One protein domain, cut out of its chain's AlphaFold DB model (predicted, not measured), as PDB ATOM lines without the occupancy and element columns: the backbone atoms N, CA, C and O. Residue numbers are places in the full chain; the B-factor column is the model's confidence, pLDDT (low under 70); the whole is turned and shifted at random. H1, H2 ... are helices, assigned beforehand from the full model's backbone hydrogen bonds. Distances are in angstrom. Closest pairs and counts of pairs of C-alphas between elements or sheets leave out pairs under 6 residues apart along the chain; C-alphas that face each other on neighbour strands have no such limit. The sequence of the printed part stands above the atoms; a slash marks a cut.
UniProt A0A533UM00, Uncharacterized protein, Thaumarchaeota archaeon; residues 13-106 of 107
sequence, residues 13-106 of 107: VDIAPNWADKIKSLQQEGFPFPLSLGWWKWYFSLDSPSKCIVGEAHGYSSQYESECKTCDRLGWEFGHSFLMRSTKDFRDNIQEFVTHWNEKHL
ATOM      1  N   VAL A  13     138.678 173.840 116.470       94.12
ATOM      2  CA  VAL A  13     138.225 175.206 116.805       94.12
ATOM      3  C   VAL A  13     137.174 175.751 115.836       94.12
ATOM      4  O   VAL A  13     136.378 176.600 116.215       94.12
ATOM      5  N   ASP A  14     137.163 175.256 114.600       93.94
ATOM      6  CA  ASP A  14     136.201 175.656 113.578       93.94
ATOM      7  C   ASP A  14     134.919 174.798 113.659       93.94
ATOM      8  O   ASP A  14     133.835 175.286 113.344       93.94
ATOM      9  N   ILE A  15     135.047 173.544 114.117       94.44
ATOM     10  CA  ILE A  15     133.966 172.545 114.186       94.44
ATOM     11  C   ILE A  15     133.184 172.639 115.508       94.44
ATOM     12  O   ILE A  15     131.960 172.664 115.498       94.44
ATOM     13  N   ALA A  16     133.883 172.678 116.646       95.88
ATOM     14  CA  ALA A  16     133.302 172.670 117.989       95.88
ATOM     15  C   ALA A  16     134.066 173.657 118.899       95.88
ATOM     16  O   ALA A  16     134.910 173.246 119.706       95.88
ATOM     17  N   PRO A  17     133.841 174.975 118.738       94.50
ATOM     18  CA  PRO A  17     134.655 176.011 119.370       94.50
ATOM     19  C   PRO A  17     134.639 175.960 120.903       94.50
ATOM     20  O   PRO A  17     135.697 176.104 121.517       94.50
ATOM     21  N   ASN A  18     133.496 175.694 121.546       94.25
ATOM     22  CA  ASN A  18     133.448 175.632 123.011       94.25
ATOM     23  C   ASN A  18     134.185 174.406 123.555       94.25
ATOM     24  O   ASN A  18     134.794 174.454 124.630       94.25
ATOM     25  N   TRP A  19     134.153 173.293 122.823       95.50
ATOM     26  CA  TRP A  19     134.960 172.126 123.152       95.50
ATOM     27  C   TRP A  19     136.449 172.313 122.850       95.50
ATOM     28  O   TRP A  19     137.270 171.757 123.580       95.50
ATOM     29  N   ALA A  20     136.828 173.125 121.863       94.62
ATOM     30  CA  ALA A  20     138.232 173.407 121.569       94.62
ATOM     31  C   ALA A  20     138.963 174.049 122.763       94.62
ATOM     32  O   ALA A  20     140.082 173.642 123.087       94.62
ATOM     33  N   ASP A  21     138.310 174.969 123.479       90.50
ATOM     34  CA  ASP A  21     138.866 175.566 124.702       90.50
ATOM     35  C   ASP A  21     139.052 174.526 125.813       90.50
ATOM     36  O   ASP A  21     140.112 174.445 126.439       90.50
ATOM     37  N   LYS A  22     138.055 173.657 126.011       92.38
ATOM     38  CA  LYS A  22     138.125 172.544 126.970       92.38
ATOM     39  C   LYS A  22     139.274 171.582 126.640       92.38
ATOM     40  O   LYS A  22     140.022 171.174 127.527       92.38
ATOM     41  N   ILE A  23     139.449 171.245 125.364       91.94
ATOM     42  CA  ILE A  23     140.529 170.378 124.874       91.94
ATOM     43  C   ILE A  23     141.900 171.018 125.112       91.94
ATOM     44  O   ILE A  23     142.843 170.328 125.498       91.94
ATOM     45  N   LYS A  24     142.020 172.336 124.930       90.31
ATOM     46  CA  LYS A  24     143.257 173.063 125.228       90.31
ATOM     47  C   LYS A  24     143.621 172.955 126.712       90.31
ATOM     48  O   LYS A  24     144.769 172.643 127.020       90.31
ATOM     49  N   SER A  25     142.655 173.125 127.617       88.00
ATOM     50  CA  SER A  25     142.874 172.900 129.054       88.00
ATOM     51  C   SER A  25     143.286 171.455 129.350       88.00
ATOM     52  O   SER A  25     144.246 171.240 130.081       88.00
ATOM     53  N   LEU A  26     142.653 170.459 128.714       89.81
ATOM     54  CA  LEU A  26     143.042 169.047 128.842       89.81
ATOM     55  C   LEU A  26     144.507 168.795 128.443       89.81
ATOM     56  O   LEU A  26     145.189 167.989 129.072       89.81
ATOM     57  N   GLN A  27     145.007 169.464 127.403       85.62
ATOM     58  CA  GLN A  27     146.398 169.315 126.964       85.62
ATOM     59  C   GLN A  27     147.409 169.896 127.961       85.62
ATOM     60  O   GLN A  27     148.531 169.395 128.027       85.62
ATOM     61  N   GLN A  28     147.023 170.928 128.712       88.62
ATOM     62  CA  GLN A  28     147.894 171.622 129.666       88.62
ATOM     63  C   GLN A  28     147.822 171.019 131.073       88.62
ATOM     64  O   GLN A  28     148.849 170.833 131.717       88.62
ATOM     65  N   GLU A  29     146.613 170.702 131.534       90.06
ATOM     66  CA  GLU A  29     146.315 170.382 132.936       90.06
ATOM     67  C   GLU A  29     145.821 168.938 133.128       90.06
ATOM     68  O   GLU A  29     145.760 168.440 134.251       90.06
ATOM     69  N   GLY A  30     145.490 168.238 132.041       91.12
ATOM     70  CA  GLY A  30     144.853 166.926 132.098       91.12
ATOM     71  C   GLY A  30     143.346 167.007 132.360       91.12
ATOM     72  O   GLY A  30     142.721 168.065 132.285       91.12
ATOM     73  N   PHE A  31     142.725 165.856 132.629       93.25
ATOM     74  CA  PHE A  31     141.301 165.824 132.953       93.25
ATOM     75  C   PHE A  31     141.022 166.430 134.330       93.25
ATOM     76  O   PHE A  31     141.784 166.168 135.271       93.25
ATOM     77  N   PRO A  32     139.866 167.102 134.502       93.62
ATOM     78  CA  PRO A  32     139.388 167.504 135.815       93.62
ATOM     79  C   PRO A  32     139.435 166.352 136.829       93.62
ATOM     80  O   PRO A  32     139.222 165.176 136.495       93.62
ATOM     81  N   PHE A  33     139.708 166.681 138.090       93.25
ATOM     82  CA  PHE A  33     139.722 165.690 139.163       93.25
ATOM     83  C   PHE A  33     138.326 165.061 139.324       93.25
ATOM     84  O   PHE A  33     137.351 165.822 139.311       93.25
ATOM     85  N   PRO A  34     138.193 163.728 139.473       93.12
ATOM     86  CA  PRO A  34     136.890 163.069 139.541       93.12
ATOM     87  C   PRO A  34     135.976 163.705 140.588       93.12
ATOM     88  O   PRO A  34     136.437 164.100 141.656       93.12
ATOM     89  N   LEU A  35     134.684 163.816 140.272       92.31
ATOM     90  CA  LEU A  35     133.647 164.383 141.148       92.31
ATOM     91  C   LEU A  35     133.821 165.867 141.528       92.31
ATOM     92  O   LEU A  35     132.989 166.413 142.252       92.31
ATOM     93  N   SER A  36     134.849 166.556 141.022       95.38
ATOM     94  CA  SER A  36     134.941 168.014 141.131       95.38
ATOM     95  C   SER A  36     133.854 168.702 140.299       95.38
ATOM     96  O   SER A  36     133.314 168.131 139.349       95.38
ATOM     97  N   LEU A  37     133.571 169.975 140.591       94.81
ATOM     98  CA  LEU A  37     132.638 170.776 139.786       94.81
ATOM     99  C   LEU A  37     133.033 170.812 138.298       94.81
ATOM    100  O   LEU A  37     132.167 170.763 137.428       94.81
ATOM    101  N   GLY A  38     134.336 170.874 137.998       94.19
ATOM    102  CA  GLY A  38     134.842 170.825 136.625       94.19
ATOM    103  C   GLY A  38     134.588 169.473 135.959       94.19
ATOM    104  O   GLY A  38     134.176 169.426 134.802       94.19
ATOM    105  N   TRP A  39     134.758 168.381 136.705       95.19
ATOM    106  CA  TRP A  39     134.501 167.032 136.208       95.19
ATOM    107  C   TRP A  39     133.024 166.810 135.896       95.19
ATOM    108  O   TRP A  39     132.708 166.352 134.803       95.19
ATOM    109  N   TRP A  40     132.119 167.230 136.784       96.38
ATOM    110  CA  TRP A  40     130.678 167.147 136.534       96.38
ATOM    111  C   TRP A  40     130.245 167.970 135.321       96.38
ATOM    112  O   TRP A  40     129.458 167.496 134.507       96.38
ATOM    113  N   LYS A  41     130.798 169.179 135.143       95.19
ATOM    114  CA  LYS A  41     130.532 169.993 133.946       95.19
ATOM    115  C   LYS A  41     130.935 169.272 132.660       95.19
ATOM    116  O   LYS A  41     130.197 169.337 131.678       95.19
ATOM    117  N   TRP A  42     132.090 168.609 132.652       96.31
ATOM    118  CA  TRP A  42     132.536 167.810 131.509       96.31
ATOM    119  C   TRP A  42     131.637 166.600 131.287       96.31
ATOM    120  O   TRP A  42     131.136 166.440 130.179       96.31
ATOM    121  N   TYR A  43     131.378 165.826 132.342       96.25
ATOM    122  CA  TYR A  43     130.524 164.645 132.306       96.25
ATOM    123  C   TYR A  43     129.156 164.954 131.690       96.25
ATOM    124  O   TYR A  43     128.831 164.405 130.647       96.25
ATOM    125  N   PHE A  44     128.410 165.920 132.236       96.38
ATOM    126  CA  PHE A  44     127.083 166.271 131.713       96.38
ATOM    127  C   PHE A  44     127.116 166.870 130.303       96.38
ATOM    128  O   PHE A  44     126.124 166.801 129.583       96.38
ATOM    129  N   SER A  45     128.231 167.491 129.902       96.62
ATOM    130  CA  SER A  45     128.368 167.977 128.526       96.62
ATOM    131  C   SER A  45     128.599 166.818 127.554       96.62
ATOM    132  O   SER A  45     128.044 166.850 126.466       96.62
ATOM    133  N   LEU A  46     129.406 165.816 127.925       96.88
ATOM    134  CA  LEU A  46     129.682 164.636 127.093       96.88
ATOM    135  C   LEU A  46     128.496 163.668 127.042       96.88
ATOM    136  O   LEU A  46     128.229 163.112 125.988       96.88
ATOM    137  N   ASP A  47     127.788 163.506 128.158       95.81
ATOM    138  CA  ASP A  47     126.632 162.611 128.305       95.81
ATOM    139  C   ASP A  47     125.373 163.135 127.594       95.81
ATOM    140  O   ASP A  47     124.444 162.389 127.321       95.81
ATOM    141  N   SER A  48     125.333 164.429 127.266       96.88
ATOM    142  CA  SER A  48     124.227 165.047 126.536       96.88
ATOM    143  C   SER A  48     124.491 164.982 125.029       96.88
ATOM    144  O   SER A  48     125.329 165.757 124.558       96.88
ATOM    145  N   PRO A  49     123.734 164.197 124.233       96.25
ATOM    146  CA  PRO A  49     123.989 164.053 122.798       96.25
ATOM    147  C   PRO A  49     124.017 165.389 122.048       96.25
ATOM    148  O   PRO A  49     124.905 165.649 121.254       96.25
ATOM    149  N   SER A  50     123.127 166.323 122.387       97.06
ATOM    150  CA  SER A  50     123.091 167.659 121.774       97.06
ATOM    151  C   SER A  50     124.182 168.630 122.244       97.06
ATOM    152  O   SER A  50     124.313 169.708 121.676       97.06
ATOM    153  N   LYS A  51     124.952 168.317 123.292       97.38
ATOM    154  CA  LYS A  51     125.973 169.223 123.864       97.38
ATOM    155  C   LYS A  51     127.378 168.630 123.862       97.38
ATOM    156  O   LYS A  51     128.334 169.345 124.183       97.38
ATOM    157  N   CYS A  52     127.511 167.349 123.536       97.44
ATOM    158  CA  CYS A  52     128.803 166.702 123.386       97.44
ATOM    159  C   CYS A  52     129.565 167.329 122.205       97.44
ATOM    160  O   CYS A  52     129.041 168.185 121.491       97.44
ATOM    161  N   ILE A  53     130.818 166.925 122.000       98.00
ATOM    162  CA  ILE A  53     131.680 167.490 120.944       98.00
ATOM    163  C   ILE A  53     131.011 167.383 119.566       98.00
ATOM    164  O   ILE A  53     131.012 168.336 118.791       98.00
ATOM    165  N   VAL A  54     130.395 166.233 119.297       97.94
ATOM    166  CA  VAL A  54     129.699 165.950 118.040       97.94
ATOM    167  C   VAL A  54     128.388 166.737 117.950       97.94
ATOM    168  O   VAL A  54     128.098 167.331 116.915       97.94
ATOM    169  N   GLY A  55     127.630 166.819 119.044       97.81
ATOM    170  CA  GLY A  55     126.398 167.600 119.101       97.81
ATOM    171  C   GLY A  55     126.619 169.086 118.842       97.81
ATOM    172  O   GLY A  55     125.878 169.680 118.061       97.81
ATOM    173  N   GLU A  56     127.666 169.681 119.429       97.81
ATOM    174  CA  GLU A  56     128.057 171.070 119.143       97.81
ATOM    175  C   GLU A  56     128.361 171.261 117.652       97.81
ATOM    176  O   GLU A  56     127.855 172.206 117.046       97.81
ATOM    177  N   ALA A  57     129.115 170.338 117.047       96.75
ATOM    178  CA  ALA A  57     129.455 170.388 115.627       96.75
ATOM    179  C   ALA A  57     128.227 170.346 114.707       96.75
ATOM    180  O   ALA A  57     128.191 171.009 113.671       96.75
ATOM    181  N   HIS A  58     127.185 169.622 115.117       96.25
ATOM    182  CA  HIS A  58     125.885 169.580 114.447       96.25
ATOM    183  C   HIS A  58     124.929 170.707 114.891       96.25
ATOM    184  O   HIS A  58     123.713 170.588 114.740       96.25
ATOM    185  N   GLY A  59     125.443 171.814 115.439       96.12
ATOM    186  CA  GLY A  59     124.628 172.972 115.815       96.12
ATOM    187  C   GLY A  59     123.787 172.750 117.075       96.12
ATOM    188  O   GLY A  59     122.669 173.248 117.167       96.12
ATOM    189  N   TYR A  60     124.330 172.017 118.045       97.06
ATOM    190  CA  TYR A  60     123.656 171.585 119.273       97.06
ATOM    191  C   TYR A  60     122.469 170.640 119.040       97.06
ATOM    192  O   TYR A  60     121.407 170.781 119.653       97.06
ATOM    193  N   SER A  61     122.652 169.659 118.156       96.44
ATOM    194  CA  SER A  61     121.636 168.674 117.770       96.44
ATOM    195  C   SER A  61     122.109 167.250 118.050       96.44
ATOM    196  O   SER A  61     123.293 166.956 117.940       96.44
ATOM    197  N   SER A  62     121.179 166.353 118.386       96.19
ATOM    198  CA  SER A  62     121.437 164.909 118.508       96.19
ATOM    199  C   SER A  62     121.114 164.129 117.229       96.19
ATOM    200  O   SER A  62     121.255 162.913 117.194       96.19
ATOM    201  N   GLN A  63     120.679 164.800 116.155       95.44
ATOM    202  CA  GLN A  63     120.274 164.134 114.903       95.44
ATOM    203  C   GLN A  63     121.379 163.263 114.290       95.44
ATOM    204  O   GLN A  63     121.078 162.230 113.684       95.44
ATOM    205  N   TYR A  64     122.646 163.620 114.527       95.75
ATOM    206  CA  TYR A  64     123.804 162.855 114.069       95.75
ATOM    207  C   TYR A  64     123.780 161.391 114.524       95.75
ATOM    208  O   TYR A  64     124.327 160.550 113.815       95.75
ATOM    209  N   GLU A  65     123.134 161.075 115.657       96.12
ATOM    210  CA  GLU A  65     123.008 159.702 116.169       96.12
ATOM    211  C   GLU A  65     122.291 158.797 115.154       96.12
ATOM    212  O   GLU A  65     122.626 157.626 114.989       96.12
ATOM    213  N   SER A  66     121.335 159.360 114.408       95.50
ATOM    214  CA  SER A  66     120.584 158.646 113.371       95.50
ATOM    215  C   SER A  66     121.168 158.796 111.963       95.50
ATOM    216  O   SER A  66     120.974 157.924 111.115       95.50
ATOM    217  N   GLU A  67     121.893 159.884 111.707       95.38
ATOM    218  CA  GLU A  67     122.346 160.266 110.365       95.38
ATOM    219  C   GLU A  67     123.770 159.791 110.056       95.38
ATOM    220  O   GLU A  67     124.094 159.500 108.903       95.38
ATOM    221  N   CYS A  68     124.629 159.670 111.073       97.38
ATOM    222  CA  CYS A  68     126.014 159.264 110.894       97.38
ATOM    223  C   CYS A  68     126.495 158.330 112.010       97.38
ATOM    224  O   CYS A  68     126.851 158.753 113.106       97.38
ATOM    225  N   LYS A  69     126.638 157.043 111.669       97.19
ATOM    226  CA  LYS A  69     127.123 155.995 112.587       97.19
ATOM    227  C   LYS A  69     128.503 156.285 113.186       97.19
ATOM    228  O   LYS A  69     128.789 155.866 114.301       97.19
ATOM    229  N   THR A  70     129.377 156.970 112.447       98.12
ATOM    230  CA  THR A  70     130.704 157.342 112.957       98.12
ATOM    231  C   THR A  70     130.600 158.462 113.987       98.12
ATOM    232  O   THR A  70     131.249 158.380 115.025       98.12
ATOM    233  N   CYS A  71     129.760 159.469 113.734       98.00
ATOM    234  CA  CYS A  71     129.473 160.540 114.688       98.00
ATOM    235  C   CYS A  71     128.809 159.995 115.960       98.00
ATOM    236  O   CYS A  71     129.228 160.362 117.055       98.00
ATOM    237  N   ASP A  72     127.845 159.078 115.817       98.12
ATOM    238  CA  ASP A  72     127.213 158.369 116.938       98.12
ATOM    239  C   ASP A  72     128.262 157.676 117.818       98.12
ATOM    240  O   ASP A  72     128.442 158.024 118.987       98.12
ATOM    241  N   ARG A  73     129.068 156.783 117.222       98.31
ATOM    242  CA  ARG A  73     130.150 156.090 117.935       98.31
ATOM    243  C   ARG A  73     131.121 157.063 118.605       98.31
ATOM    244  O   ARG A  73     131.482 156.852 119.757       98.31
ATOM    245  N   LEU A  74     131.564 158.109 117.909       98.38
ATOM    246  CA  LEU A  74     132.519 159.073 118.467       98.38
ATOM    247  C   LEU A  74     131.943 159.830 119.669       98.38
ATOM    248  O   LEU A  74     132.674 160.067 120.629       98.38
ATOM    249  N   GLY A  75     130.647 160.161 119.656       97.12
ATOM    250  CA  GLY A  75     129.956 160.732 120.814       97.12
ATOM    251  C   GLY A  75     130.117 159.856 122.060       97.12
ATOM    252  O   GLY A  75     130.554 160.343 123.108       97.12
ATOM    253  N   TRP A  76     129.878 158.549 121.916       97.38
ATOM    254  CA  TRP A  76     130.089 157.562 122.979       97.38
ATOM    255  C   TRP A  76     131.558 157.429 123.395       97.38
ATOM    256  O   TRP A  76     131.864 157.429 124.589       97.38
ATOM    257  N   GLU A  77     132.482 157.361 122.435       98.31
ATOM    258  CA  GLU A  77     133.914 157.180 122.705       98.31
ATOM    259  C   GLU A  77     134.536 158.373 123.448       98.31
ATOM    260  O   GLU A  77     135.412 158.192 124.302       98.31
ATOM    261  N   PHE A  78     134.060 159.602 123.215       97.88
ATOM    262  CA  PHE A  78     134.469 160.757 124.020       97.88
ATOM    263  C   PHE A  78     134.032 160.625 125.482       97.88
ATOM    264  O   PHE A  78     134.836 160.869 126.386       97.88
ATOM    265  N   GLY A  79     132.786 160.209 125.729       96.69
ATOM    266  CA  GLY A  79     132.294 159.934 127.080       96.69
ATOM    267  C   GLY A  79     133.084 158.814 127.761       96.69
ATOM    268  O   GLY A  79     133.555 158.976 128.889       96.69
ATOM    269  N   HIS A  80     133.308 157.708 127.050       97.38
ATOM    270  CA  HIS A  80     134.045 156.551 127.550       97.38
ATOM    271  C   HIS A  80     135.505 156.889 127.897       97.38
ATOM    272  O   HIS A  80     135.948 156.648 129.022       97.38
ATOM    273  N   SER A  81     136.245 157.517 126.980       97.00
ATOM    274  CA  SER A  81     137.641 157.915 127.215       97.00
ATOM    275  C   SER A  81     137.787 158.923 128.362       97.00
ATOM    276  O   SER A  81     138.746 158.834 129.136       97.00
ATOM    277  N   PHE A  82     136.816 159.828 128.545       96.69
ATOM    278  CA  PHE A  82     136.761 160.724 129.702       96.69
ATOM    279  C   PHE A  82     136.552 159.970 131.024       96.69
ATOM    280  O   PHE A  82     137.292 160.203 131.984       96.69
ATOM    281  N   LEU A  83     135.591 159.039 131.080       96.06
ATOM    282  CA  LEU A  83     135.318 158.227 132.274       96.06
ATOM    283  C   LEU A  83     136.513 157.343 132.653       96.06
ATOM    284  O   LEU A  83     136.879 157.270 133.825       96.06
ATOM    285  N   MET A  84     137.179 156.757 131.655       96.19
ATOM    286  CA  MET A  84     138.406 155.973 131.829       96.19
ATOM    287  C   MET A  84     139.646 156.834 132.106       96.19
ATOM    288  O   MET A  84     140.725 156.302 132.363       96.19
ATOM    289  N   ARG A  85     139.515 158.168 132.060       94.31
ATOM    290  CA  ARG A  85     140.610 159.140 132.198       94.31
ATOM    291  C   ARG A  85     141.752 158.913 131.194       94.31
ATOM    292  O   ARG A  85     142.897 159.289 131.456       94.31
ATOM    293  N   SER A  86     141.451 158.341 130.030       95.88
ATOM    294  CA  SER A  86     142.434 158.061 128.985       95.88
ATOM    295  C   SER A  86     142.645 159.289 128.103       95.88
ATOM    296  O   SER A  86     141.910 159.542 127.151       95.88
ATOM    297  N   THR A  87     143.670 160.083 128.425       93.50
ATOM    298  CA  THR A  87     144.011 161.277 127.628       93.50
ATOM    299  C   THR A  87     144.437 160.899 126.209       93.50
ATOM    300  O   THR A  87     144.199 161.661 125.276       93.50
ATOM    301  N   LYS A  88     145.074 159.733 126.043       94.56
ATOM    302  CA  LYS A  88     145.485 159.222 124.734       94.56
ATOM    303  C   LYS A  88     144.257 158.947 123.867       94.56
ATOM    304  O   LYS A  88     144.142 159.547 122.808       94.56
ATOM    305  N   ASP A  89     143.323 158.130 124.348       96.31
ATOM    306  CA  ASP A  89     142.169 157.733 123.534       96.31
ATOM    307  C   ASP A  89     141.253 158.931 123.258       96.31
ATOM    308  O   ASP A  89     140.758 159.086 122.151       96.31
ATOM    309  N   PHE A  90     141.128 159.864 124.209       96.38
ATOM    310  CA  PHE A  90     140.403 161.112 123.968       96.38
ATOM    311  C   PHE A  90     141.040 161.946 122.841       96.38
ATOM    312  O   PHE A  90     140.322 162.526 122.028       96.38
ATOM    313  N   ARG A  91     142.379 162.004 122.749       94.88
ATOM    314  CA  ARG A  91     143.083 162.679 121.639       94.88
ATOM    315  C   ARG A  91     142.925 161.935 120.318       94.88
ATOM    316  O   ARG A  91     142.708 162.590 119.301       94.88
ATOM    317  N   ASP A  92     143.005 160.610 120.342       96.56
ATOM    318  CA  ASP A  92     142.807 159.776 119.156       96.56
ATOM    319  C   ASP A  92     141.384 159.981 118.602       96.56
ATOM    320  O   ASP A  92     141.220 160.230 117.407       96.56
ATOM    321  N   ASN A  93     140.377 160.040 119.481       97.69
ATOM    322  CA  ASN A  93     138.992 160.357 119.126       97.69
ATOM    323  C   ASN A  93     138.846 161.765 118.520       97.69
ATOM    324  O   ASN A  93     138.098 161.935 117.560       97.69
ATOM    325  N   ILE A  94     139.564 162.782 119.026       96.56
ATOM    326  CA  ILE A  94     139.563 164.130 118.418       96.56
ATOM    327  C   ILE A  94     140.114 164.065 116.993       96.56
ATOM    328  O   ILE A  94     139.533 164.655 116.082       96.56
ATOM    329  N   GLN A  95     141.239 163.375 116.797       96.25
ATOM    330  CA  GLN A  95     141.865 163.272 115.484       96.25
ATOM    331  C   GLN A  95     140.958 162.532 114.498       96.25
ATOM    332  O   GLN A  95     140.770 163.004 113.377       96.25
ATOM    333  N   GLU A  96     140.368 161.413 114.922       97.62
ATOM    334  CA  GLU A  96     139.404 160.660 114.123       97.62
ATOM    335  C   GLU A  96     138.185 161.521 113.768       97.62
ATOM    336  O   GLU A  96     137.793 161.583 112.603       97.62
ATOM    337  N   PHE A  97     137.629 162.239 114.746       97.44
ATOM    338  CA  PHE A  97     136.486 163.118 114.545       97.44
ATOM    339  C   PHE A  97     136.770 164.226 113.531       97.44
ATOM    340  O   PHE A  97     135.997 164.406 112.593       97.44
ATOM    341  N   VAL A  98     137.891 164.940 113.672       96.38
ATOM    342  CA  VAL A  98     138.269 166.015 112.742       96.38
ATOM    343  C   VAL A  98     138.483 165.461 111.334       96.38
ATOM    344  O   VAL A  98     138.002 166.058 110.371       96.38
ATOM    345  N   THR A  99     139.162 164.322 111.189       95.50
ATOM    346  CA  THR A  99     139.347 163.679 109.880       95.50
ATOM    347  C   THR A  99     137.999 163.309 109.260       95.50
ATOM    348  O   THR A  99     137.698 163.737 108.147       95.50
ATOM    349  N   HIS A 100     137.145 162.604 110.006       96.31
ATOM    350  CA  HIS A 100     135.819 162.204 109.542       96.31
ATOM    351  C   HIS A 100     134.947 163.407 109.157       96.31
ATOM    352  O   HIS A 100     134.280 163.382 108.121       96.31
ATOM    353  N   TRP A 101     134.975 164.476 109.961       95.81
ATOM    354  CA  TRP A 101     134.231 165.704 109.695       95.81
ATOM    355  C   TRP A 101     134.604 166.305 108.341       95.81
ATOM    356  O   TRP A 101     133.741 166.578 107.506       95.81
ATOM    357  N   ASN A 102     135.909 166.446 108.105       94.06
ATOM    358  CA  ASN A 102     136.438 166.990 106.861       94.06
ATOM    359  C   ASN A 102     136.098 166.131 105.635       94.06
ATOM    360  O   ASN A 102     135.914 166.672 104.548       94.06
ATOM    361  N   GLU A 103     135.998 164.813 105.799       93.44
ATOM    362  CA  GLU A 103     135.706 163.883 104.704       93.44
ATOM    363  C   GLU A 103     134.215 163.722 104.389       93.44
ATOM    364  O   GLU A 103     133.875 163.367 103.260       93.44
ATOM    365  N   LYS A 104     133.320 163.894 105.371       93.94
ATOM    366  CA  LYS A 104     131.898 163.527 105.226       93.94
ATOM    367  C   LYS A 104     130.905 164.664 105.409       93.94
ATOM    368  O   LYS A 104     129.778 164.513 104.958       93.94
ATOM    369  N   HIS A 105     131.305 165.761 106.046       90.81
ATOM    370  CA  HIS A 105     130.392 166.856 106.403       90.81
ATOM    371  C   HIS A 105     130.780 168.204 105.777       90.81
ATOM    372  O   HIS A 105     130.003 169.152 105.842       90.81
ATOM    373  N   LEU A 106     131.968 168.308 105.168       81.88
ATOM    374  CA  LEU A 106     132.433 169.512 104.458       81.88
ATOM    375  C   LEU A 106     132.453 169.385 102.927       81.88
ATOM    376  O   LEU A 106     132.691 170.390 102.253       81.88
TER     377      LEU A 106
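AT A GLANCE: This is residues 13 to 106 of the 107 residues of an uncharacterized protein of Thaumarchaeota archaeon (UniProt A0A533UM00). A long helical hairpin, H5 and H6, makes one side of an elongated body; H2 and the short H3 follow one another alongside H5, and H1 lies loosely beside H6 and H3, touching no helix. H4 is a small corner piece where H5 begins. The printed part has 94 residues, six named helices in the order H1 to H6 and no named strand: all helix. It is compact, with a radius of gyration of the C-alphas of 12.4 A, and spans 34 by 21 by 21 A.

IN THESE COORDINATES: H1, residues 17 to 29, begins at C-alpha 17 (134.655, 176.011, 119.370) and is 18.8 A long. H2, residues 37 to 47, measures 15.3 A. H3, residues 53 to 57, and H4, residues 64 to 67, are short. H5, residues 69 to 83, measures 21.4 A. H6, residues 87 to 104, is 25.6 A long and ends at C-alpha 104 (131.898, 163.527, 105.226).

HOW THE PARTS SIT: The hub is H5. It touches H6, closest at the C-alphas of Ser 81 and Phe 90, 5.3 A, in a hairpin at a shallow tilt of 17 degrees, opposite ways. It touches H2, closest C-alphas Leu 46 and Gly 79, 5.4 A, at a shallow tilt of 23 degrees, opposite ways. It touches H3, closest C-alphas Val 54 and Gly 75, 5.9 A. H4 and H5 touch only at the corner. H1 is close but not clearly touching H3, C-alphas Trp 19 and Ile 53 being closest at 6.1 A. O i to N i+4 pairs are within hydrogen-bond range throughout H2, H3, H5 and H6, and in 8 of 9 in H1; H4 is too short for one.

THE WHOLE: The C-alphas of Leu 35 and Leu 106 are farthest apart, 37.1 A. The printed part has no cut and no long link; no printed residue is under 70 in pLDDT.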